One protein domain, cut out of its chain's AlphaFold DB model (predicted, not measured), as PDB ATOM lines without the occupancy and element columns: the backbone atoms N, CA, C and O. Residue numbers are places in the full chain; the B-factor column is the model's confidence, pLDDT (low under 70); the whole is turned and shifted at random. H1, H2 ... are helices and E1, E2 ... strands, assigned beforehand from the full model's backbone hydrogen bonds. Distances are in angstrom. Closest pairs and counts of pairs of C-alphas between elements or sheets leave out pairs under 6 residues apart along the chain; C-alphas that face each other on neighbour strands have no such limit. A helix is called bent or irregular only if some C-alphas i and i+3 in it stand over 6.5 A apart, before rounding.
ATOM      1  N   ILE A 169      19.270  32.714   5.608       95.44
ATOM      2  CA  ILE A 169      18.704  33.729   6.499       95.44
ATOM      3  C   ILE A 169      18.265  34.923   5.656       95.44
ATOM      4  O   ILE A 169      19.046  35.435   4.860       95.44
ATOM      5  N   GLN A 170      17.039  35.400   5.851       95.50
ATOM      6  CA  GLN A 170      16.550  36.669   5.319       95.50
ATOM      7  C   GLN A 170      16.280  37.622   6.487       95.50
ATOM      8  O   GLN A 170      15.547  37.276   7.409       95.50
ATOM      9  N   GLY A 171      16.847  38.824   6.452       96.75
ATOM     10  CA  GLY A 171      16.782  39.759   7.572       96.75
ATOM     11  C   GLY A 171      17.331  41.141   7.250       96.75
ATOM     12  O   GLY A 171      17.403  41.534   6.085       96.75
ATOM     13  N   SER A 172      17.733  41.877   8.281       97.44
ATOM     14  CA  SER A 172      18.419  43.170   8.168       97.44
ATOM     15  C   SER A 172      19.852  43.075   8.689       97.44
ATOM     16  O   SER A 172      20.106  42.412   9.693       97.44
ATOM     17  N   ILE A 173      20.791  43.782   8.058       97.31
ATOM     18  CA  ILE A 173      22.169  43.886   8.559       97.31
ATOM     19  C   ILE A 173      22.160  44.763   9.817       97.31
ATOM     20  O   ILE A 173      21.942  45.970   9.731       97.31
ATOM     21  N   ALA A 174      22.406  44.172  10.982       94.19
ATOM     22  CA  ALA A 174      22.451  44.881  12.262       94.19
ATOM     23  C   ALA A 174      23.830  45.503  12.538       94.19
ATOM     24  O   ALA A 174      23.937  46.504  13.246       94.19
ATOM     25  N   GLY A 175      24.891  44.932  11.966       95.00
ATOM     26  CA  GLY A 175      26.247  45.453  12.076       95.00
ATOM     27  C   GLY A 175      27.296  44.449  11.616       95.00
ATOM     28  O   GLY A 175      26.971  43.342  11.194       95.00
ATOM     29  N   ILE A 176      28.562  44.849  11.711       94.81
ATOM     30  CA  ILE A 176      29.716  43.986  11.448       94.81
ATOM     31  C   ILE A 176      30.659  44.075  12.638       94.81
ATOM     32  O   ILE A 176      30.967  45.177  13.100       94.81
ATOM     33  N   GLU A 177      31.124  42.928  13.111       93.38
ATOM     34  CA  GLU A 177      32.036  42.819  14.245       93.38
ATOM     35  C   GLU A 177      33.170  41.833  13.965       93.38
ATOM     36  O   GLU A 177      33.080  40.990  13.075       93.38
ATOM     37  N   GLU A 178      34.263  41.982  14.708       93.81
ATOM     38  CA  GLU A 178      35.388  41.051  14.690       93.81
ATOM     39  C   GLU A 178      35.414  40.320  16.032       93.81
ATOM     40  O   GLU A 178      35.489  40.966  17.080       93.81
ATOM     41  N   ILE A 179      35.347  38.989  15.994       88.50
ATOM     42  CA  ILE A 179      35.404  38.110  17.168       88.50
ATOM     43  C   ILE A 179      36.520  37.102  16.905       88.50
ATOM     44  O   ILE A 179      36.554  36.478  15.846       88.50
ATOM     45  N   ASP A 180      37.482  37.000  17.821       88.69
ATOM     46  CA  ASP A 180      38.631  36.085  17.724       88.69
ATOM     47  C   ASP A 180      39.386  36.129  16.376       88.69
ATOM     48  O   ASP A 180      39.890  35.124  15.873       88.69
ATOM     49  N   GLY A 181      39.485  37.320  15.776       87.88
ATOM     50  CA  GLY A 181      40.187  37.541  14.505       87.88
ATOM     51  C   GLY A 181      39.393  37.160  13.249       87.88
ATOM     52  O   GLY A 181      39.934  37.245  12.141       87.88
ATOM     53  N   LYS A 182      38.127  36.757  13.402       91.69
ATOM     54  CA  LYS A 182      37.182  36.465  12.319       91.69
ATOM     55  C   LYS A 182      36.141  37.573  12.198       91.69
ATOM     56  O   LYS A 182      35.721  38.153  13.196       91.69
ATOM     57  N   MET A 183      35.731  37.868  10.966       93.94
ATOM     58  CA  MET A 183      34.729  38.896  10.681       93.94
ATOM     59  C   MET A 183      33.337  38.274  10.640       93.94
ATOM     60  O   MET A 183      33.125  37.282   9.945       93.94
ATOM     61  N   TYR A 184      32.386  38.902  11.325       96.12
ATOM     62  CA  TYR A 184      30.997  38.470  11.377       96.12
ATOM     63  C   TYR A 184      30.058  39.593  10.953       96.12
ATOM     64  O   TYR A 184      30.159  40.725  11.427       96.12
ATOM     65  N   VAL A 185      29.104  39.266  10.084       97.00
ATOM     66  CA  VAL A 185      27.935  40.106   9.813       97.00
ATOM     67  C   VAL A 185      26.833  39.690  10.779       97.00
ATOM     68  O   VAL A 185      26.396  38.541  10.759       97.00
ATOM     69  N   LYS A 186      26.368  40.619  11.617       97.31
ATOM     70  CA  LYS A 186      25.196  40.408  12.473       97.31
ATOM     71  C   LYS A 186      23.941  40.624  11.637       97.31
ATOM     72  O   LYS A 186      23.753  41.714  11.090       97.31
ATOM     73  N   VAL A 187      23.076  39.621  11.560       97.44
ATOM     74  CA  VAL A 187      21.812  39.688  10.818       97.44
ATOM     75  C   VAL A 187      20.652  39.528  11.792       97.44
ATOM     76  O   VAL A 187      20.547  38.506  12.458       97.44
ATOM     77  N   GLU A 188      19.783  40.533  11.866       96.38
ATOM     78  CA  GLU A 188      18.484  40.430  12.540       96.38
ATOM     79  C   GLU A 188      17.523  39.707  11.592       96.38
ATOM     80  O   GLU A 188      17.092  40.275  10.585       96.38
ATOM     81  N   ALA A 189      17.283  38.423  11.846       95.75
ATOM     82  CA  ALA A 189      16.587  37.521  10.941       95.75
ATOM     83  C   ALA A 189      15.065  37.714  11.009       95.75
ATOM     84  O   ALA A 189      14.447  37.517  12.052       95.75
ATOM     85  N   ASP A 190      14.443  38.025   9.871       93.50
ATOM     86  CA  ASP A 190      12.985  37.979   9.724       93.50
ATOM     87  C   ASP A 190      12.525  36.545   9.423       93.50
ATOM     88  O   ASP A 190      11.470  36.105   9.874       93.50
ATOM     89  N   LYS A 191      13.295  35.825   8.598       95.38
ATOM     90  CA  LYS A 191      12.966  34.474   8.144       95.38
ATOM     91  C   LYS A 191      14.205  33.606   7.997       95.38
ATOM     92  O   LYS A 191      15.270  34.093   7.623       95.38
ATOM     93  N   VAL A 192      14.031  32.305   8.184       94.62
ATOM     94  CA  VAL A 192      15.071  31.290   7.995       94.62
ATOM     95  C   VAL A 192      14.523  30.140   7.159       94.62
ATOM     96  O   VAL A 192      13.401  29.688   7.363       94.62
ATOM     97  N   ASN A 193      15.317  29.644   6.219       93.44
ATOM     98  CA  ASN A 193      15.060  28.404   5.505       93.44
ATOM     99  C   ASN A 193      16.245  27.466   5.726       93.44
ATOM    100  O   ASN A 193      17.357  27.778   5.320       93.44
ATOM    101  N   ILE A 194      16.006  26.332   6.380       90.12
ATOM    102  CA  ILE A 194      17.047  25.342   6.690       90.12
ATOM    103  C   ILE A 194      17.153  24.233   5.633       90.12
ATOM    104  O   ILE A 194      17.754  23.197   5.897       90.12
ATOM    105  N   ALA A 195      16.503  24.405   4.477       86.69
ATOM    106  CA  ALA A 195      16.425  23.412   3.407       86.69
ATOM    107  C   ALA A 195      15.766  22.077   3.839       86.69
ATOM    108  O   ALA A 195      16.066  21.011   3.308       86.69
ATOM    109  N   ASP A 196      14.818  22.119   4.786       83.19
ATOM    110  CA  ASP A 196      14.043  20.944   5.229       83.19
ATOM    111  C   ASP A 196      12.862  20.590   4.302       83.19
ATOM    112  O   ASP A 196      12.244  19.529   4.441       83.19
ATOM    113  N   GLY A 197      12.579  21.449   3.319       85.31
ATOM    114  CA  GLY A 197      11.451  21.334   2.393       85.31
ATOM    115  C   GLY A 197      10.191  22.085   2.836       85.31
ATOM    116  O   GLY A 197       9.182  22.028   2.135       85.31
ATOM    117  N   ASN A 198      10.229  22.811   3.961       85.81
ATOM    118  CA  ASN A 198       9.105  23.628   4.439       85.81
ATOM    119  C   ASN A 198       9.190  25.101   3.997       85.81
ATOM    120  O   ASN A 198       8.270  25.879   4.247       85.81
ATOM    121  N   GLY A 199      10.271  25.487   3.315       88.88
ATOM    122  CA  GLY A 199      10.502  26.859   2.872       88.88
ATOM    123  C   GLY A 199      10.921  27.795   4.010       88.88
ATOM    124  O   GLY A 199      11.444  27.365   5.038       88.88
ATOM    125  N   PHE A 200      10.708  29.098   3.810       90.88
ATOM    126  CA  PHE A 200      11.039  30.116   4.807       90.88
ATOM    127  C   PHE A 200      10.067  30.096   5.993       90.88
ATOM    128  O   PHE A 200       8.858  30.267   5.829       90.88
ATOM    129  N   GLN A 201      10.636  29.965   7.185       91.19
ATOM    130  CA  GLN A 201       9.987  29.972   8.492       91.19
ATOM    131  C   GLN A 201      10.265  31.312   9.192       91.19
ATOM    132  O   GLN A 201      11.283  31.942   8.915       91.19
ATOM    133  N   ASP A 202       9.359  31.768  10.057       92.81
ATOM    134  CA  ASP A 202       9.527  33.017  10.820       92.81
ATOM    135  C   ASP A 202      10.653  32.866  11.854       92.81
ATOM    136  O   ASP A 202      10.706  31.849  12.546       92.81
ATOM    137  N   ALA A 203      11.543  33.855  11.935       91.06
ATOM    138  CA  ALA A 203      12.684  33.859  12.852       91.06
ATOM    139  C   ALA A 203      12.533  34.839  14.032       91.06
ATOM    140  O   ALA A 203      13.406  34.903  14.900       91.06
ATOM    141  N   GLU A 204      11.419  35.578  14.088       87.81
ATOM    142  CA  GLU A 204      11.054  36.485  15.186       87.81
ATOM    143  C   GLU A 204      12.115  37.558  15.522       87.81
ATOM    144  O   GLU A 204      12.198  38.026  16.659       87.81
ATOM    145  N   GLY A 205      12.930  37.974  14.546       83.62
ATOM    146  CA  GLY A 205      13.948  39.013  14.736       83.62
ATOM    147  C   GLY A 205      15.177  38.545  15.517       83.62
ATOM    148  O   GLY A 205      15.919  39.372  16.047       83.62
ATOM    149  N   GLU A 206      15.409  37.235  15.646       90.56
ATOM    150  CA  GLU A 206      16.609  36.755  16.327       90.56
ATOM    151  C   GLU A 206      17.892  37.160  15.580       90.56
ATOM    152  O   GLU A 206      17.916  37.282  14.354       90.56
ATOM    153  N   VAL A 207      18.987  37.342  16.317       93.69
ATOM    154  CA  VAL A 207      20.268  37.746  15.729       93.69
ATOM    155  C   VAL A 207      21.129  36.527  15.436       93.69
ATOM    156  O   VAL A 207      21.462  35.770  16.350       93.69
ATOM    157  N   TRP A 208      21.537  36.402  14.175       96.50
ATOM    158  CA  TRP A 208      22.511  35.426  13.696       96.50
ATOM    159  C   TRP A 208      23.851  36.089  13.399       96.50
ATOM    160  O   TRP A 208      23.904  37.249  12.978       96.50
ATOM    161  N   LEU A 209      24.928  35.325  13.568       96.31
ATOM    162  CA  LEU A 209      26.268  35.708  13.141       96.31
ATOM    163  C   LEU A 209      26.630  34.971  11.856       96.31
ATOM    164  O   LEU A 209      26.522  33.749  11.767       96.31
ATOM    165  N   VAL A 210      27.080  35.715  10.851       97.12
ATOM    166  CA  VAL A 210      27.548  35.136   9.592       97.12
ATOM    167  C   VAL A 210      29.032  35.410   9.436       97.12
ATOM    168  O   VAL A 210      29.418  36.554   9.200       97.12
ATOM    169  N   GLU A 211      29.855  34.373   9.590       95.81
ATOM    170  CA  GLU A 211      31.295  34.441   9.335       95.81
ATOM    171  C   GLU A 211      31.524  34.731   7.850       95.81
ATOM    172  O   GLU A 211      31.008  34.025   6.978       95.81
ATOM    173  N   VAL A 212      32.297  35.776   7.566       94.88
ATOM    174  CA  VAL A 212      32.628  36.226   6.212       94.88
ATOM    175  C   VAL A 212      34.116  36.540   6.100       94.88
ATOM    176  O   VAL A 212      34.800  36.812   7.090       94.88
ATOM    177  N   ASP A 213      34.632  36.554   4.875       92.56
ATOM    178  CA  ASP A 213      35.966  37.080   4.613       92.56
ATOM    179  C   ASP A 213      36.016  38.620   4.770       92.56
ATOM    180  O   ASP A 213      34.996  39.314   4.875       92.56
ATOM    181  N   LYS A 214      37.233  39.175   4.788       92.88
ATOM    182  CA  LYS A 214      37.460  40.614   4.998       92.88
ATOM    183  C   LYS A 214      36.931  41.488   3.861       92.88
ATOM    184  O   LYS A 214      36.515  42.615   4.131       92.88
ATOM    185  N   ASP A 215      36.952  40.999   2.626       92.94
ATOM    186  CA  ASP A 215      36.507  41.755   1.457       92.94
ATOM    187  C   ASP A 215      34.975  41.834   1.438       92.94
ATOM    188  O   ASP A 215      34.406  42.911   1.260       92.94
ATOM    189  N   THR A 216      34.301  40.726   1.747       92.81
ATOM    190  CA  THR A 216      32.851  40.659   1.940       92.81
ATOM    191  C   THR A 216      32.410  41.520   3.127       92.81
ATOM    192  O   THR A 216      31.458  42.293   3.010       92.81
ATOM    193  N   ALA A 217      33.126  41.471   4.258       93.88
ATOM    194  CA  ALA A 217      32.854  42.357   5.392       93.88
ATOM    195  C   ALA A 217      32.988  43.839   5.001       93.88
ATOM    196  O   ALA A 217      32.159  44.663   5.385       93.88
ATOM    197  N   ALA A 218      34.007  44.194   4.213       93.62
ATOM    198  CA  ALA A 218      34.179  45.554   3.712       93.62
ATOM    199  C   ALA A 218      33.049  45.968   2.751       93.62
ATOM    200  O   ALA A 218      32.572  47.098   2.852       93.62
ATOM    201  N   GLU A 219      32.579  45.069   1.877       93.38
ATOM    202  CA  GLU A 219      31.441  45.315   0.975       93.38
ATOM    203  C   GLU A 219      30.144  45.613   1.748       93.38
ATOM    204  O   GLU A 219      29.335  46.441   1.321       93.38
ATOM    205  N   LEU A 220      29.931  44.941   2.881       94.31
ATOM    206  CA  LEU A 220      28.686  45.016   3.649       94.31
ATOM    207  C   LEU A 220      28.690  46.094   4.743       94.31
ATOM    208  O   LEU A 220      27.625  46.454   5.244       94.31
ATOM    209  N   LYS A 221      29.856  46.642   5.103       91.94
ATOM    210  CA  LYS A 221      30.023  47.555   6.247       91.94
ATOM    211  C   LYS A 221      29.112  48.778   6.202       91.94
ATOM    212  O   LYS A 221      28.481  49.118   7.202       91.94
ATOM    213  N   ASP A 222      29.002  49.400   5.034       92.19
ATOM    214  CA  ASP A 222      28.211  50.619   4.848       92.19
ATOM    215  C   ASP A 222      26.730  50.333   4.530       92.19
ATOM    216  O   ASP A 222      25.965  51.262   4.282       92.19
ATOM    217  N   LYS A 223      26.308  49.059   4.569       94.19
ATOM    218  CA  LYS A 223      24.931  48.607   4.289       94.19
ATOM    219  C   LYS A 223      24.142  48.259   5.556       94.19
ATOM    220  O   LYS A 223      23.107  47.601   5.492       94.19
ATOM    221  N   THR A 224      24.624  48.679   6.726       93.25
ATOM    222  CA  THR A 224      23.910  48.483   7.997       93.25
ATOM    223  C   THR A 224      22.500  49.087   7.910       93.25
ATOM    224  O   THR A 224      22.330  50.231   7.494       93.25
ATOM    225  N   GLY A 225      21.488  48.316   8.306       92.31
ATOM    226  CA  GLY A 225      20.067  48.650   8.193       92.31
ATOM    227  C   GLY A 225      19.407  48.207   6.883       92.31
ATOM    228  O   GLY A 225      18.178  48.183   6.812       92.31
ATOM    229  N   GLU A 226      20.176  47.827   5.857       96.38
ATOM    230  CA  GLU A 226      19.610  47.254   4.635       96.38
ATOM    231  C   GLU A 226      19.170  45.804   4.844       96.38
ATOM    232  O   GLU A 226      19.712  45.066   5.673       96.38
ATOM    233  N   LYS A 227      18.176  45.385   4.053       97.12
ATOM    234  CA  LYS A 227      17.757  43.987   3.997       97.12
ATOM    235  C   LYS A 227      18.836  43.141   3.334       97.12
ATOM    236  O   LYS A 227      19.455  43.586   2.370       97.12
ATOM    237  N   ILE A 228      19.006  41.915   3.810       97.50
ATOM    238  CA  ILE A 228      19.930  40.912   3.280       97.50
ATOM    239  C   ILE A 228      19.245  39.546   3.231       97.50
ATOM    240  O   ILE A 228      18.424  39.217   4.086       97.50
ATOM    241  N   ILE A 229      19.597  38.750   2.228       96.75
ATOM    242  CA  ILE A 229      19.445  37.296   2.246       96.75
ATOM    243  C   ILE A 229      20.833  36.677   2.130       96.75
ATOM    244  O   ILE A 229      21.635  37.153   1.328       96.75
ATOM    245  N   ILE A 230      21.138  35.671   2.944       95.81
ATOM    246  CA  ILE A 230      22.477  35.090   3.043       95.81
ATOM    247  C   ILE A 230      22.416  33.603   3.388       95.81
ATOM    248  O   ILE A 230      21.682  33.203   4.287       95.81
ATOM    249  N   SER A 231      23.181  32.802   2.654       93.00
ATOM    250  CA  SER A 231      23.227  31.341   2.738       93.00
ATOM    251  C   SER A 231      24.596  30.889   3.229       93.00
ATOM    252  O   SER A 231      25.619  31.405   2.769       93.00
ATOM    253  N   GLY A 232      24.643  29.928   4.144       91.75
ATOM    254  CA  GLY A 232      25.910  29.483   4.714       91.75
ATOM    255  C   GLY A 232      25.853  28.112   5.358       91.75
ATOM    256  O   GLY A 232      24.801  27.498   5.485       91.75
ATOM    257  N   ASP A 233      27.025  27.633   5.750       89.06
ATOM    258  CA  ASP A 233      27.209  26.346   6.397       89.06
ATOM    259  C   ASP A 233      27.094  26.499   7.911       89.06
ATOM    260  O   ASP A 233      27.818  27.301   8.505       89.06
ATOM    261  N   LEU A 234      26.231  25.705   8.541       88.56
ATOM    262  CA  LEU A 234      26.029  25.711   9.991       88.56
ATOM    263  C   LEU A 234      27.337  25.483  10.769       88.56
ATOM    264  O   LEU A 234      28.060  24.518  10.504       88.56
ATOM    265  N   GLN A 235      27.599  26.344  11.756       86.06
ATOM    266  CA  GLN A 235      28.748  26.267  12.667       86.06
ATOM    267  C   GLN A 235      28.299  26.096  14.127       86.06
ATOM    268  O   GLN A 235      27.104  26.155  14.437       86.06
ATOM    269  N   GLU A 236      29.266  25.879  15.023       83.50
ATOM    270  CA  GLU A 236      29.068  26.071  16.463       83.50
ATOM    271  C   GLU A 236      28.669  27.522  16.768       83.50
ATOM    272  O   GLU A 236      28.999  28.438  16.012       83.50
ATOM    273  N   ASP A 237      27.955  27.730  17.873       83.50
ATOM    274  CA  ASP A 237      27.532  29.067  18.287       83.50
ATOM    275  C   ASP A 237      28.716  29.919  18.740       83.50
ATOM    276  O   ASP A 237      29.579  29.467  19.493       83.50
ATOM    277  N   VAL A 238      28.707  31.187  18.337       84.44
ATOM    278  CA  VAL A 238      29.685  32.198  18.748       84.44
ATOM    279  C   VAL A 238      28.956  33.243  19.583       84.44
ATOM    280  O   VAL A 238      27.891  33.722  19.197       84.44
ATOM    281  N   ASP A 239      29.487  33.553  20.767       83.69
ATOM    282  CA  ASP A 239      28.894  34.505  21.721       83.69
ATOM    283  C   ASP A 239      27.400  34.260  22.029       83.69
ATOM    284  O   ASP A 239      26.631  35.183  22.296       83.69
ATOM    285  N   GLY A 240      26.977  32.990  22.016       82.50
ATOM    286  CA  GLY A 240      25.591  32.593  22.286       82.50
ATOM    287  C   GLY A 240      24.615  32.851  21.133       82.50
ATOM    288  O   GLY A 240      23.405  32.815  21.352       82.50
ATOM    289  N   HIS A 241      25.120  33.111  19.925       84.50
ATOM    290  CA  HIS A 241      24.327  33.330  18.720       84.50
ATOM    291  C   HIS A 241      24.466  32.177  17.721       84.50
ATOM    292  O   HIS A 241      25.564  31.663  17.485       84.50
ATOM    293  N   LEU A 242      23.351  31.838  17.057       88.69
ATOM    294  CA  LEU A 242      23.356  30.926  15.916       88.69
ATOM    295  C   LEU A 242      24.308  31.459  14.842       88.69
ATOM    296  O   LEU A 242      24.195  32.610  14.413       88.69
ATOM    297  N   THR A 243      25.249  30.611  14.430       89.81
ATOM    298  CA  THR A 243      26.338  31.012  13.538       89.81
ATOM    299  C   THR A 243      26.382  30.157  12.275       89.81
ATOM    300  O   THR A 243      26.226  28.933  12.317       89.81
ATOM    301  N   ILE A 244      26.607  30.816  11.139       94.19
ATOM    302  CA  ILE A 244      26.904  30.178   9.851       94.19
ATOM    303  C   ILE A 244      28.196  30.745   9.267       94.19
ATOM    304  O   ILE A 244      28.572  31.877   9.561       94.19
ATOM    305  N   SER A 245      28.858  29.974   8.412       92.88
ATOM    306  CA  SER A 245      29.955  30.450   7.567       92.88
ATOM    307  C   SER A 245      29.433  30.656   6.153       92.88
ATOM    308  O   SER A 245      28.833  29.740   5.592       92.88
ATOM    309  N   LEU A 246      29.597  31.856   5.594       93.88
ATOM    310  CA  LEU A 246      29.110  32.181   4.254       93.88
ATOM    311  C   LEU A 246      29.670  31.193   3.224       93.88
ATOM    312  O   LEU A 246      30.880  30.973   3.151       93.88
ATOM    313  N   TYR A 247      28.798  30.641   2.380       88.94
ATOM    314  CA  TYR A 247      29.259  29.810   1.277       88.94
ATOM    315  C   TYR A 247      30.059  30.614   0.254       88.94
ATOM    316  O   TYR A 247      29.696  31.724  -0.141       88.94
ATOM    317  N   THR A 248      31.114  29.981  -0.247       87.44
ATOM    318  CA  THR A 248      31.834  30.377  -1.457       87.44
ATOM    319  C   THR A 248      31.965  29.167  -2.379       87.44
ATOM    320  O   THR A 248      31.811  28.019  -1.943       87.44
ATOM    321  N   LYS A 249      32.250  29.403  -3.667       84.44
ATOM    322  CA  LYS A 249      32.514  28.312  -4.621       84.44
ATOM    323  C   LYS A 249      33.670  27.445  -4.138       84.44
ATOM    324  O   LYS A 249      33.596  26.220  -4.185       84.44
ATOM    325  N   GLU A 250      34.717  28.099  -3.652       84.25
ATOM    326  CA  GLU A 250      35.920  27.479  -3.117       84.25
ATOM    327  C   GLU A 250      35.574  26.620  -1.902       84.25
ATOM    328  O   GLU A 250      35.918  25.443  -1.879       84.25
ATOM    329  N   TYR A 251      34.798  27.154  -0.956       82.06
ATOM    330  CA  TYR A 251      34.393  26.431   0.246       82.06
ATOM    331  C   TYR A 251      33.583  25.170  -0.070       82.06
ATOM    332  O   TYR A 251      33.870  24.094   0.452       82.06
ATOM    333  N   LEU A 252      32.582  25.276  -0.950       75.62
ATOM    334  CA  LEU A 252      31.751  24.135  -1.346       75.62
ATOM    335  C   LEU A 252      32.562  23.058  -2.072       75.62
ATOM    336  O   LEU A 252      32.393  21.864  -1.809       75.62
ATOM    337  N   LYS A 253      33.477  23.473  -2.949       75.06
ATOM    338  CA  LYS A 253      34.351  22.558  -3.678       75.06
ATOM    339  C   LYS A 253      35.354  21.869  -2.757       75.06
ATOM    340  O   LYS A 253      35.512  20.657  -2.845       75.06
ATOM    341  N   GLU A 254      36.021  22.615  -1.884       74.25
ATOM    342  CA  GLU A 254      37.049  22.082  -0.986       74.25
ATOM    343  C   GLU A 254      36.456  21.177   0.093       74.25
ATOM    344  O   GLU A 254      36.992  20.101   0.354       74.25
ATOM    345  N   LYS A 255      35.339  21.588   0.703       66.81
ATOM    346  CA  LYS A 255      34.760  20.881   1.849       66.81
ATOM    347  C   LYS A 255      33.830  19.739   1.452       66.81
ATOM    348  O   LYS A 255      33.764  18.736   2.159       66.81
ATOM    349  N   TYR A 256      33.115  19.890   0.339       66.88
ATOM    350  CA  TYR A 256      32.055  18.961  -0.062       66.88
ATOM    351  C   TYR A 256      32.243  18.380  -1.470       66.88
ATOM    352  O   TYR A 256      31.477  17.508  -1.873       66.88
ATOM    353  N   GLY A 257      33.241  18.832  -2.238       69.62
ATOM    354  CA  GLY A 257      33.432  18.396  -3.625       69.62
ATOM    355  C   GLY A 257      32.346  18.897  -4.582       69.62
ATOM    356  O   GLY A 257      32.187  18.338  -5.666       69.62
ATOM    357  N   ILE A 258      31.583  19.922  -4.189       70.56
ATOM    358  CA  ILE A 258      30.443  20.431  -4.957       70.56
ATOM    359  C   ILE A 258      30.904  21.573  -5.857       70.56
ATOM    360  O   ILE A 258      31.372  22.608  -5.385       70.56
ATOM    361  N   GLU A 259      30.731  21.400  -7.166       77.44
ATOM    362  CA  GLU A 259      30.912  22.470  -8.145       77.44
ATOM    363  C   GLU A 259      29.567  23.149  -8.430       77.44
ATOM    364  O   GLU A 259      28.553  22.491  -8.652       77.44
ATOM    365  N   THR A 260      29.554  24.481  -8.415       75.06
ATOM    366  CA  THR A 260      28.354  25.291  -8.643       75.06
ATOM    367  C   THR A 260      28.703  26.533  -9.447       75.06
ATOM    368  O   THR A 260      29.757  27.142  -9.255       75.06
ATOM    369  N   ASP A 261      27.791  26.938 -10.326       79.38
ATOM    370  CA  ASP A 261      27.921  28.174 -11.100       79.38
ATOM    371  C   ASP A 261      27.537  29.421 -10.282       79.38
ATOM    372  O   ASP A 261      27.746  30.541 -10.737       79.38
ATOM    373  N   THR A 262      27.047  29.246  -9.050       79.62
ATOM    374  CA  THR A 262      26.591  30.333  -8.166       79.62
ATOM    375  C   THR A 262      27.759  31.174  -7.658       79.62
ATOM    376  O   THR A 262      28.563  30.699  -6.863       79.62
ATOM    377  N   ASP A 263      27.860  32.425  -8.117       77.38
ATOM    378  CA  ASP A 263      28.967  33.337  -7.774       77.38
ATOM    379  C   ASP A 263      28.843  33.978  -6.387       77.38
ATOM    380  O   ASP A 263      29.854  34.258  -5.747       77.38
ATOM    381  N   LYS A 264      27.617  34.239  -5.923       86.00
ATOM    382  CA  LYS A 264      27.354  34.852  -4.617       86.00
ATOM    383  C   LYS A 264      26.244  34.105  -3.891       86.00
ATOM    384  O   LYS A 264      25.202  33.807  -4.468       86.00
ATOM    385  N   PHE A 265      26.459  33.880  -2.601       91.94
ATOM    386  CA  PHE A 265      25.510  33.219  -1.702       91.94
ATOM    387  C   PHE A 265      24.767  34.215  -0.804       91.94
ATOM    388  O   PHE A 265      24.217  33.854   0.233       91.94
ATOM    389  N   TYR A 266      24.748  35.486  -1.208       94.81
ATOM    390  CA  TYR A 266      23.989  36.540  -0.554       94.81
ATOM    391  C   TYR A 266      23.534  37.606  -1.557       94.81
ATOM    392  O   TYR A 266      24.144  37.787  -2.616       94.81
ATOM    393  N   ALA A 267      22.491  38.349  -1.192       95.44
ATOM    394  CA  ALA A 267      22.023  39.537  -1.900       95.44
ATOM    395  C   ALA A 267      21.521  40.592  -0.904       95.44
ATOM    396  O   ALA A 267      21.059  40.253   0.184       95.44
ATOM    397  N   VAL A 268      21.608  41.873  -1.272       95.56
ATOM    398  CA  VAL A 268      21.268  43.006  -0.394       95.56
ATOM    399  C   VAL A 268      20.276  43.934  -1.092       95.56
ATOM    400  O   VAL A 268      20.326  44.110  -2.311       95.56
ATOM    401  N   GLY A 269      19.362  44.525  -0.326       93.06
ATOM    402  CA  GLY A 269      18.423  45.531  -0.812       93.06
ATOM    403  C   GLY A 269      17.525  45.011  -1.938       93.06
ATOM    404  O   GLY A 269      16.839  44.001  -1.793       93.06
ATOM    405  N   ASN A 270      17.521  45.714  -3.073       89.88
ATOM    406  CA  ASN A 270      16.616  45.429  -4.193       89.88
ATOM    407  C   ASN A 270      16.934  44.120  -4.939       89.88
ATOM    408  O   ASN A 270      16.093  43.639  -5.697       89.88
ATOM    409  N   ASP A 271      18.115  43.533  -4.736       91.56
ATOM    410  CA  ASP A 271      18.521  42.306  -5.432       91.56
ATOM    411  C   ASP A 271      17.953  41.030  -4.784       91.56
ATOM    412  O   ASP A 271      18.009  39.954  -5.381       91.56
ATOM    413  N   ILE A 272      17.359  41.136  -3.588       92.00
ATOM    414  CA  ILE A 272      16.851  39.991  -2.815       92.00
ATOM    415  C   ILE A 272      15.743  39.244  -3.554       92.00
ATOM    416  O   ILE A 272      15.774  38.019  -3.625       92.00
ATOM    417  N   GLU A 273      14.768  39.951  -4.129       90.12
ATOM    418  CA  GLU A 273      13.647  39.301  -4.824       90.12
ATOM    419  C   GLU A 273      14.128  38.491  -6.029       90.12
ATOM    420  O   GLU A 273      13.673  37.370  -6.266       90.12
ATOM    421  N   LYS A 274      15.098  39.040  -6.768       90.44
ATOM    422  CA  LYS A 274      15.728  38.347  -7.889       90.44
ATOM    423  C   LYS A 274      16.502  37.120  -7.407       90.44
ATOM    424  O   LYS A 274      16.402  36.069  -8.034       90.44
ATOM    425  N   TYR A 275      17.237  37.250  -6.305       90.06
ATOM    426  CA  TYR A 275      18.004  36.157  -5.717       90.06
ATOM    427  C   TYR A 275      17.103  34.997  -5.271       90.06
ATOM    428  O   TYR A 275      17.344  33.858  -5.660       90.06
ATOM    429  N   ILE A 276      16.006  35.281  -4.561       89.19
ATOM    430  CA  ILE A 276      15.016  34.264  -4.159       89.19
ATOM    431  C   ILE A 276      14.434  33.561  -5.393       89.19
ATOM    432  O   ILE A 276      14.369  32.335  -5.443       89.19
ATOM    433  N   ALA A 277      14.080  34.318  -6.436       88.62
ATOM    434  CA  ALA A 277      13.571  33.735  -7.675       88.62
ATOM    435  C   ALA A 277      14.602  32.846  -8.399       88.62
ATOM    436  O   ALA A 277      14.217  31.956  -9.154       88.62
ATOM    437  N   GLU A 278      15.905  33.084  -8.221       87.88
ATOM    438  CA  GLU A 278      16.969  32.215  -8.734       87.88
ATOM    439  C   GLU A 278      17.161  30.965  -7.872       87.88
ATOM    440  O   GLU A 278      17.339  29.881  -8.430       87.88
ATOM    441  N   MET A 279      17.044  31.087  -6.547       86.00
ATOM    442  CA  MET A 279      17.052  29.950  -5.622       86.00
ATOM    443  C   MET A 279      15.884  28.990  -5.868       86.00
ATOM    444  O   MET A 279      16.063  27.781  -5.773       86.00
ATOM    445  N   ASP A 280      14.707  29.493  -6.235       84.94
ATOM    446  CA  ASP A 280      13.520  28.657  -6.451       84.94
ATOM    447  C   ASP A 280      13.508  27.907  -7.795       84.94
ATOM    448  O   ASP A 280      12.645  27.053  -8.018       84.94
ATOM    449  N   LYS A 281      14.452  28.188  -8.705       85.88
ATOM    450  CA  LYS A 281      14.530  27.489  -9.997       85.88
ATOM    451  C   LYS A 281      14.910  26.025  -9.808       85.88
ATOM    452  O   LYS A 281      15.823  25.694  -9.058       85.88
ATOM    453  N   GLU A 282      14.261  25.152 -10.569       81.06
ATOM    454  CA  GLU A 282      14.643  23.742 -10.650       81.06
ATOM    455  C   GLU A 282      16.112  23.610 -11.087       81.06
ATOM    456  O   GLU A 282      16.560  24.284 -12.018       81.06
ATOM    457  N   GLY A 283      16.869  22.774 -10.375       72.94
ATOM    458  CA  GLY A 283      18.306  22.608 -10.587       72.94
ATOM    459  C   GLY A 283      19.184  23.730 -10.021       72.94
ATOM    460  O   GLY A 283      20.403  23.650 -10.173       72.94
ATOM    461  N   SER A 284      18.621  24.747  -9.355       80.50
ATOM    462  CA  SER A 284      19.417  25.722  -8.603       80.50
ATOM    463  C   SER A 284      20.246  25.029  -7.520       80.50
ATOM    464  O   SER A 284      19.912  23.934  -7.055       80.50
ATOM    465  N   TRP A 285      21.311  25.695  -7.077       79.12
ATOM    466  CA  TRP A 285      22.120  25.200  -5.967       79.12
ATOM    467  C   TRP A 285      21.255  24.972  -4.712       79.12
ATOM    468  O   TRP A 285      21.399  23.952  -4.043       79.12
ATOM    469  N   PHE A 286      20.306  25.876  -4.435       83.06
ATOM    470  CA  PHE A 286      19.463  25.804  -3.245       83.06
ATOM    471  C   PHE A 286      18.507  24.610  -3.306       83.06
ATOM    472  O   PHE A 286      18.352  23.891  -2.323       83.06
ATOM    473  N   LYS A 287      17.915  24.333  -4.476       81.69
ATOM    474  CA  LYS A 287      17.057  23.155  -4.659       81.69
ATOM    475  C   LYS A 287      17.829  21.849  -4.528       81.69
ATOM    476  O   LYS A 287      17.315  20.912  -3.929       81.69
ATOM    477  N   GLN A 288      19.073  21.805  -5.002       77.94
ATOM    478  CA  GLN A 288      19.946  20.653  -4.766       77.94
ATOM    479  C   GLN A 288      20.222  20.458  -3.266       77.94
ATOM    480  O   GLN A 288      20.199  19.329  -2.786       77.94
ATOM    481  N   MET A 289      20.421  21.539  -2.501       77.44
ATOM    482  CA  MET A 289      20.573  21.442  -1.043       77.44
ATOM    483  C   MET A 289      19.289  20.985  -0.348       77.44
ATOM    484  O   MET A 289      19.353  20.151   0.548       77.44
ATOM    485  N   GLU A 290      18.120  21.460  -0.780       81.62
ATOM    486  CA  GLU A 290      16.820  21.013  -0.257       81.62
ATOM    487  C   GLU A 290      16.600  19.506  -0.470       81.62
ATOM    488  O   GLU A 290      16.156  18.804   0.441       81.62
ATOM    489  N   GLU A 291      16.975  18.977  -1.638       78.31
ATOM    490  CA  GLU A 291      16.919  17.539  -1.927       78.31
ATOM    491  C   GLU A 291      17.847  16.716  -1.021       78.31
ATOM    492  O   GLU A 291      17.491  15.603  -0.623       78.31
ATOM    493  N   LEU A 292      19.011  17.265  -0.666       74.06
ATOM    494  CA  LEU A 292      19.982  16.620   0.219       74.06
ATOM    495  C   LEU A 292      19.577  16.699   1.698       74.06
ATOM    496  O   LEU A 292      19.704  15.715   2.427       74.06
ATOM    497  N   MET A 293      19.070  17.849   2.144       75.75
ATOM    498  CA  MET A 293      18.803  18.135   3.554       75.75
ATOM    499  C   MET A 293      17.409  17.697   4.012       75.75
ATOM    500  O   MET A 293      17.256  17.248   5.151       75.75
ATOM    501  N   SER A 294      16.386  17.747   3.149       78.44
ATOM    502  CA  SER A 294      15.016  17.362   3.527       78.44
ATOM    503  C   SER A 294      14.919  15.940   4.109       78.44
ATOM    504  O   SER A 294      14.260  15.768   5.138       78.44
ATOM    505  N   PRO A 295      15.583  14.903   3.550       72.12
ATOM    506  CA  PRO A 295      15.594  13.569   4.155       72.12
ATOM    507  C   PRO A 295      16.234  13.528   5.551       72.12
ATOM    508  O   PRO A 295      15.764  12.781   6.409       72.12
ATOM    509  N   ILE A 296      17.271  14.338   5.793       73.75
ATOM    510  CA  ILE A 296      17.963  14.418   7.087       73.75
ATOM    511  C   ILE A 296      17.012  14.982   8.142       73.75
ATOM    512  O   ILE A 296      16.824  14.374   9.197       73.75
ATOM    513  N   TYR A 297      16.347  16.098   7.839       75.81
ATOM    514  CA  TYR A 297      15.401  16.711   8.770       75.81
ATOM    515  C   TYR A 297      14.150  15.866   8.996       75.81
ATOM    516  O   TYR A 297      13.685  15.784  10.129       75.81
ATOM    517  N   LYS A 298      13.657  15.154   7.976       75.69
ATOM    518  CA  LYS A 298      12.577  14.171   8.154       75.69
ATOM    519  C   LYS A 298      12.969  13.071   9.131       75.69
ATOM    520  O   LYS A 298      12.175  12.693   9.983       75.69
ATOM    521  N   ALA A 299      14.196  12.571   9.045       69.38
ATOM    522  CA  ALA A 299      14.659  11.542   9.963       69.38
ATOM    523  C   ALA A 299      14.904  12.084  11.388       69.38
ATOM    524  O   ALA A 299      14.663  11.371  12.364       69.38
ATOM    525  N   ILE A 300      15.311  13.355  11.528       70.12
ATOM    526  CA  ILE A 300      15.319  14.064  12.819       70.12
ATOM    527  C   ILE A 300      13.897  14.129  13.394       70.12
ATOM    528  O   ILE A 300      13.692  13.754  14.547       70.12
ATOM    529  N   GLU A 301      12.906  14.523  12.596       74.62
ATOM    530  CA  GLU A 301      11.507  14.592  13.031       74.62
ATOM    531  C   GLU A 301      10.940  13.216  13.414       74.62
ATOM    532  O   GLU A 301      10.244  13.066  14.420       74.62
ATOM    533  N   GLU A 302      11.256  12.173  12.647       71.44
ATOM    534  CA  GLU A 302      10.836  10.804  12.953       71.44
ATOM    535  C   GLU A 302      11.407  10.298  14.280       71.44
ATOM    536  O   GLU A 302      10.731   9.550  14.991       71.44
ATOM    537  N   LYS A 303      12.637  10.698  14.617       64.31
ATOM    538  CA  LYS A 303      13.340  10.232  15.815       64.31
ATOM    539  C   LYS A 303      13.029  11.063  17.062       64.31
ATOM    540  O   LYS A 303      12.935  10.488  18.142       64.31
ATOM    541  N   TYR A 304      12.889  12.379  16.921       65.56
ATOM    542  CA  TYR A 304      12.831  13.312  18.053       65.56
ATOM    543  C   TYR A 304      11.509  14.095  18.157       65.56
ATOM    544  O   TYR A 304      11.261  14.696  19.198       65.56
ATOM    545  N   GLY A 305      10.633  14.059  17.143       73.19
ATOM    546  CA  GLY A 305       9.300  14.677  17.187       73.19
ATOM    547  C   GLY A 305       8.846  15.272  15.847       73.19
ATOM    548  O   GLY A 305       9.623  15.895  15.137       73.19
ATOM    549  N   LYS A 306       7.561  15.125  15.495       65.75
ATOM    550  CA  LYS A 306       7.029  15.506  14.166       65.75
ATOM    551  C   LYS A 306       6.729  17.000  13.964       65.75
ATOM    552  O   LYS A 306       6.291  17.370  12.883       65.75
ATOM    553  N   GLU A 307       6.926  17.838  14.978       76.75
ATOM    554  CA  GLU A 307       6.588  19.275  14.947       76.75
ATOM    555  C   GLU A 307       7.734  20.147  15.484       76.75
ATOM    556  O   GLU A 307       7.507  21.182  16.103       76.75
ATOM    557  N   LEU A 308       8.980  19.716  15.267       76.56
ATOM    558  CA  LEU A 308      10.153  20.479  15.686       76.56
ATOM    559  C   LEU A 308      10.259  21.784  14.886       76.56
ATOM    560  O   LEU A 308      10.201  21.785  13.651       76.56
ATOM    561  N   SER A 309      10.475  22.885  15.597       84.50
ATOM    562  CA  SER A 309      10.860  24.170  15.015       84.50
ATOM    563  C   SER A 309      12.207  24.067  14.293       84.50
ATOM    564  O   SER A 309      13.017  23.178  14.572       84.50
ATOM    565  N   TYR A 310      12.500  25.007  13.387       86.06
ATOM    566  CA  TYR A 310      13.816  25.035  12.736       86.06
ATOM    567  C   TYR A 310      14.963  25.140  13.754       86.06
ATOM    568  O   TYR A 310      16.001  24.522  13.546       86.06
ATOM    569  N   LYS A 311      14.778  25.863  14.870       84.12
ATOM    570  CA  LYS A 311      15.798  25.985  15.924       84.12
ATOM    571  C   LYS A 311      16.097  24.637  16.560       84.12
ATOM    572  O   LYS A 311      17.256  24.259  16.668       84.12
ATOM    573  N   GLU A 312      15.058  23.889  16.926       79.94
ATOM    574  CA  GLU A 312      15.215  22.551  17.506       79.94
ATOM    575  C   GLU A 312      15.868  21.587  16.513       79.94
ATOM    576  O   GLU A 312      16.756  20.822  16.885       79.94
ATOM    577  N   LYS A 313      15.492  21.663  15.232       80.50
ATOM    578  CA  LYS A 313      16.122  20.878  14.163       80.50
ATOM    579  C   LYS A 313      17.605  21.202  14.004       80.50
ATOM    580  O   LYS A 313      18.412  20.280  13.906       80.50
ATOM    581  N   LEU A 314      17.968  22.485  13.984       83.44
ATOM    582  CA  LEU A 314      19.359  22.922  13.881       83.44
ATOM    583  C   LEU A 314      20.166  22.537  15.115       83.44
ATOM    584  O   LEU A 314      21.304  22.120  14.966       83.44
ATOM    585  N   GLU A 315      19.590  22.629  16.309       78.06
ATOM    586  CA  GLU A 315      20.253  22.231  17.550       78.06
ATOM    587  C   GLU A 315      20.527  20.723  17.583       78.06
ATOM    588  O   GLU A 315      21.644  20.295  17.859       78.06
ATOM    589  N   ILE A 316      19.542  19.899  17.210       73.75
ATOM    590  CA  ILE A 316      19.742  18.450  17.077       73.75
ATOM    591  C   ILE A 316      20.798  18.154  16.011       73.75
ATOM    592  O   ILE A 316      21.662  17.303  16.215       73.75
ATOM    593  N   LEU A 317      20.758  18.863  14.880       75.88
ATOM    594  CA  LEU A 317      21.762  18.721  13.833       75.88
ATOM    595  C   LEU A 317      23.156  19.101  14.356       75.88
ATOM    596  O   LEU A 317      24.093  18.337  14.157       75.88
ATOM    597  N   LYS A 318      23.301  20.209  15.091       71.75
ATOM    598  CA  LYS A 318      24.556  20.606  15.746       71.75
ATOM    599  C   LYS A 318      25.045  19.561  16.720       71.75
ATOM    600  O   LYS A 318      26.223  19.248  16.692       71.75
ATOM    601  N   GLN A 319      24.170  18.984  17.534       66.62
ATOM    602  CA  GLN A 319      24.555  17.893  18.419       66.62
ATOM    603  C   GLN A 319      25.092  16.725  17.593       66.62
ATOM    604  O   GLN A 319      26.226  16.315  17.781       66.62
ATOM    605  N   ILE A 320      24.373  16.274  16.567       66.19
ATOM    606  CA  ILE A 320      24.850  15.183  15.706       66.19
ATOM    607  C   ILE A 320      26.218  15.494  15.060       66.19
ATOM    608  O   ILE A 320      27.029  14.586  14.884       66.19
ATOM    609  N   LEU A 321      26.478  16.756  14.713       64.25
ATOM    610  CA  LEU A 321      27.698  17.187  14.026       64.25
ATOM    611  C   LEU A 321      28.879  17.498  14.959       64.25
ATOM    612  O   LEU A 321      30.021  17.268  14.574       64.25
ATOM    613  N   PHE A 322      28.608  18.054  16.141       58.97
ATOM    614  CA  PHE A 322      29.588  18.681  17.035       58.97
ATOM    615  C   PHE A 322      29.630  18.047  18.434       58.97
ATOM    616  O   PHE A 322      30.576  18.273  19.180       58.97
ATOM    617  N   SER A 323      28.669  17.194  18.812       46.44
ATOM    618  CA  SER A 323      28.676  16.495  20.108       46.44
ATOM    619  C   SER A 323      29.602  15.273  20.138       46.44
ATOM    620  O   SER A 323      29.277  14.260  20.758       46.44
ATOM    621  N   GLN A 324      30.773  15.364  19.507       40.16
ATOM    622  CA  GLN A 324      31.880  14.450  19.779       40.16
ATOM    623  C   GLN A 324      32.976  15.149  20.595       40.16
ATOM    624  O   GLN A 324      33.916  15.702  20.031       40.16
TER     625      GLN A 324
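Overview. This is residues 169 to 324 of the 339 residues of an uncharacterized protein of Candidatus Omnitrophica bacterium (UniProt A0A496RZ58). A small closed barrel of five strands, E1, E2, E3, E5 and E4 round the ring, makes the core; H1 packs on its outside, and H3 lies outside over the short strand E6, which pairs onto E4. Toward the other end of the longest axis from H1, the bent helix H4 leads away from H3 and H5 comes back to the barrel. The printed part has 156 residues, with five named helices and six named strands in the order E1 E2 E3 H1 E4 E5 H2 E6 H3 H4 H5; the sheet and the class are mixed. The whole is compact, with a radius of gyration of the C-alphas of 15.2 A and spans of 44 by 35 by 32 A.

Arrangement. E1, residues 169 to 179, and E2, residues 182 to 193, are a hairpin, with N 174 and O 186 2.8 A apart. E3, residues 207 to 212, completes a meander, each strand the antiparallel neighbour of the one before; N 187 and O 208 are 2.9 A apart. H1, residues 214 to 223, is on the barrel, outside it, at a height over the sheet of 8.1 A, with C-alphas Ile 176 and Lys 221 closest to each other in E1 and H1, 6.3 A. E4, residues 227 to 234, is antiparallel to E1, with N 171 and O 228 2.9 A apart, and forms a hairpin with E5, residues 243 to 246, with N 233 and O 245 2.8 A apart. E5 is parallel to E3, with N 244 and O 209 3.0 A apart. H2, residues 249 to 256, is not on the barrel, but only just, with 4 pairs of C-alphas within 10 A. E6, residues 266 to 268, is antiparallel to E4, with N 229 and O 267 2.9 A apart. H3, residues 269 to 279, runs along E6 at 2 degrees on the local plane; their closest C-alphas are Ala 267 and Tyr 275, 6.5 A. H4, residues 285 to 304, was assigned as one helix by its hydrogen bonds but is bent, with C-alphas 292 and 295 6.6 A apart; its arms are H4a, 285 to 292, and H4b, 295 to 304. H5, residues 310 to 322, is on the barrel and touches H4b with residues 313 to 316 alone, about perpendicular at 84 degrees; Tyr 297 and Lys 313 have the closest C-alphas, 6.9 A. Every O i to N i+4 pair is within hydrogen-bond range in H2, H4a, H4b and H5, against 4 of 6 in H1 and 5 of 7 in H3.

Along the chain. E1 begins at C-alpha 169 (18.704, 33.729, 6.499) and is 20.3 A long, E2 24.5 A, E4 20.9 A and H5 17.5 A, ending at C-alpha 322 (29.588, 18.681, 17.035).

Size, cuts and confidence. The C-alphas farthest apart, Asp 222 and Lys 303, are 44.4 A apart. The printed part has no cut, and the link from E2 to E3, 13 residues, is long. Mean pLDDT of the printed part is 85.2; 13 residues are under 70, among them 319 to 324.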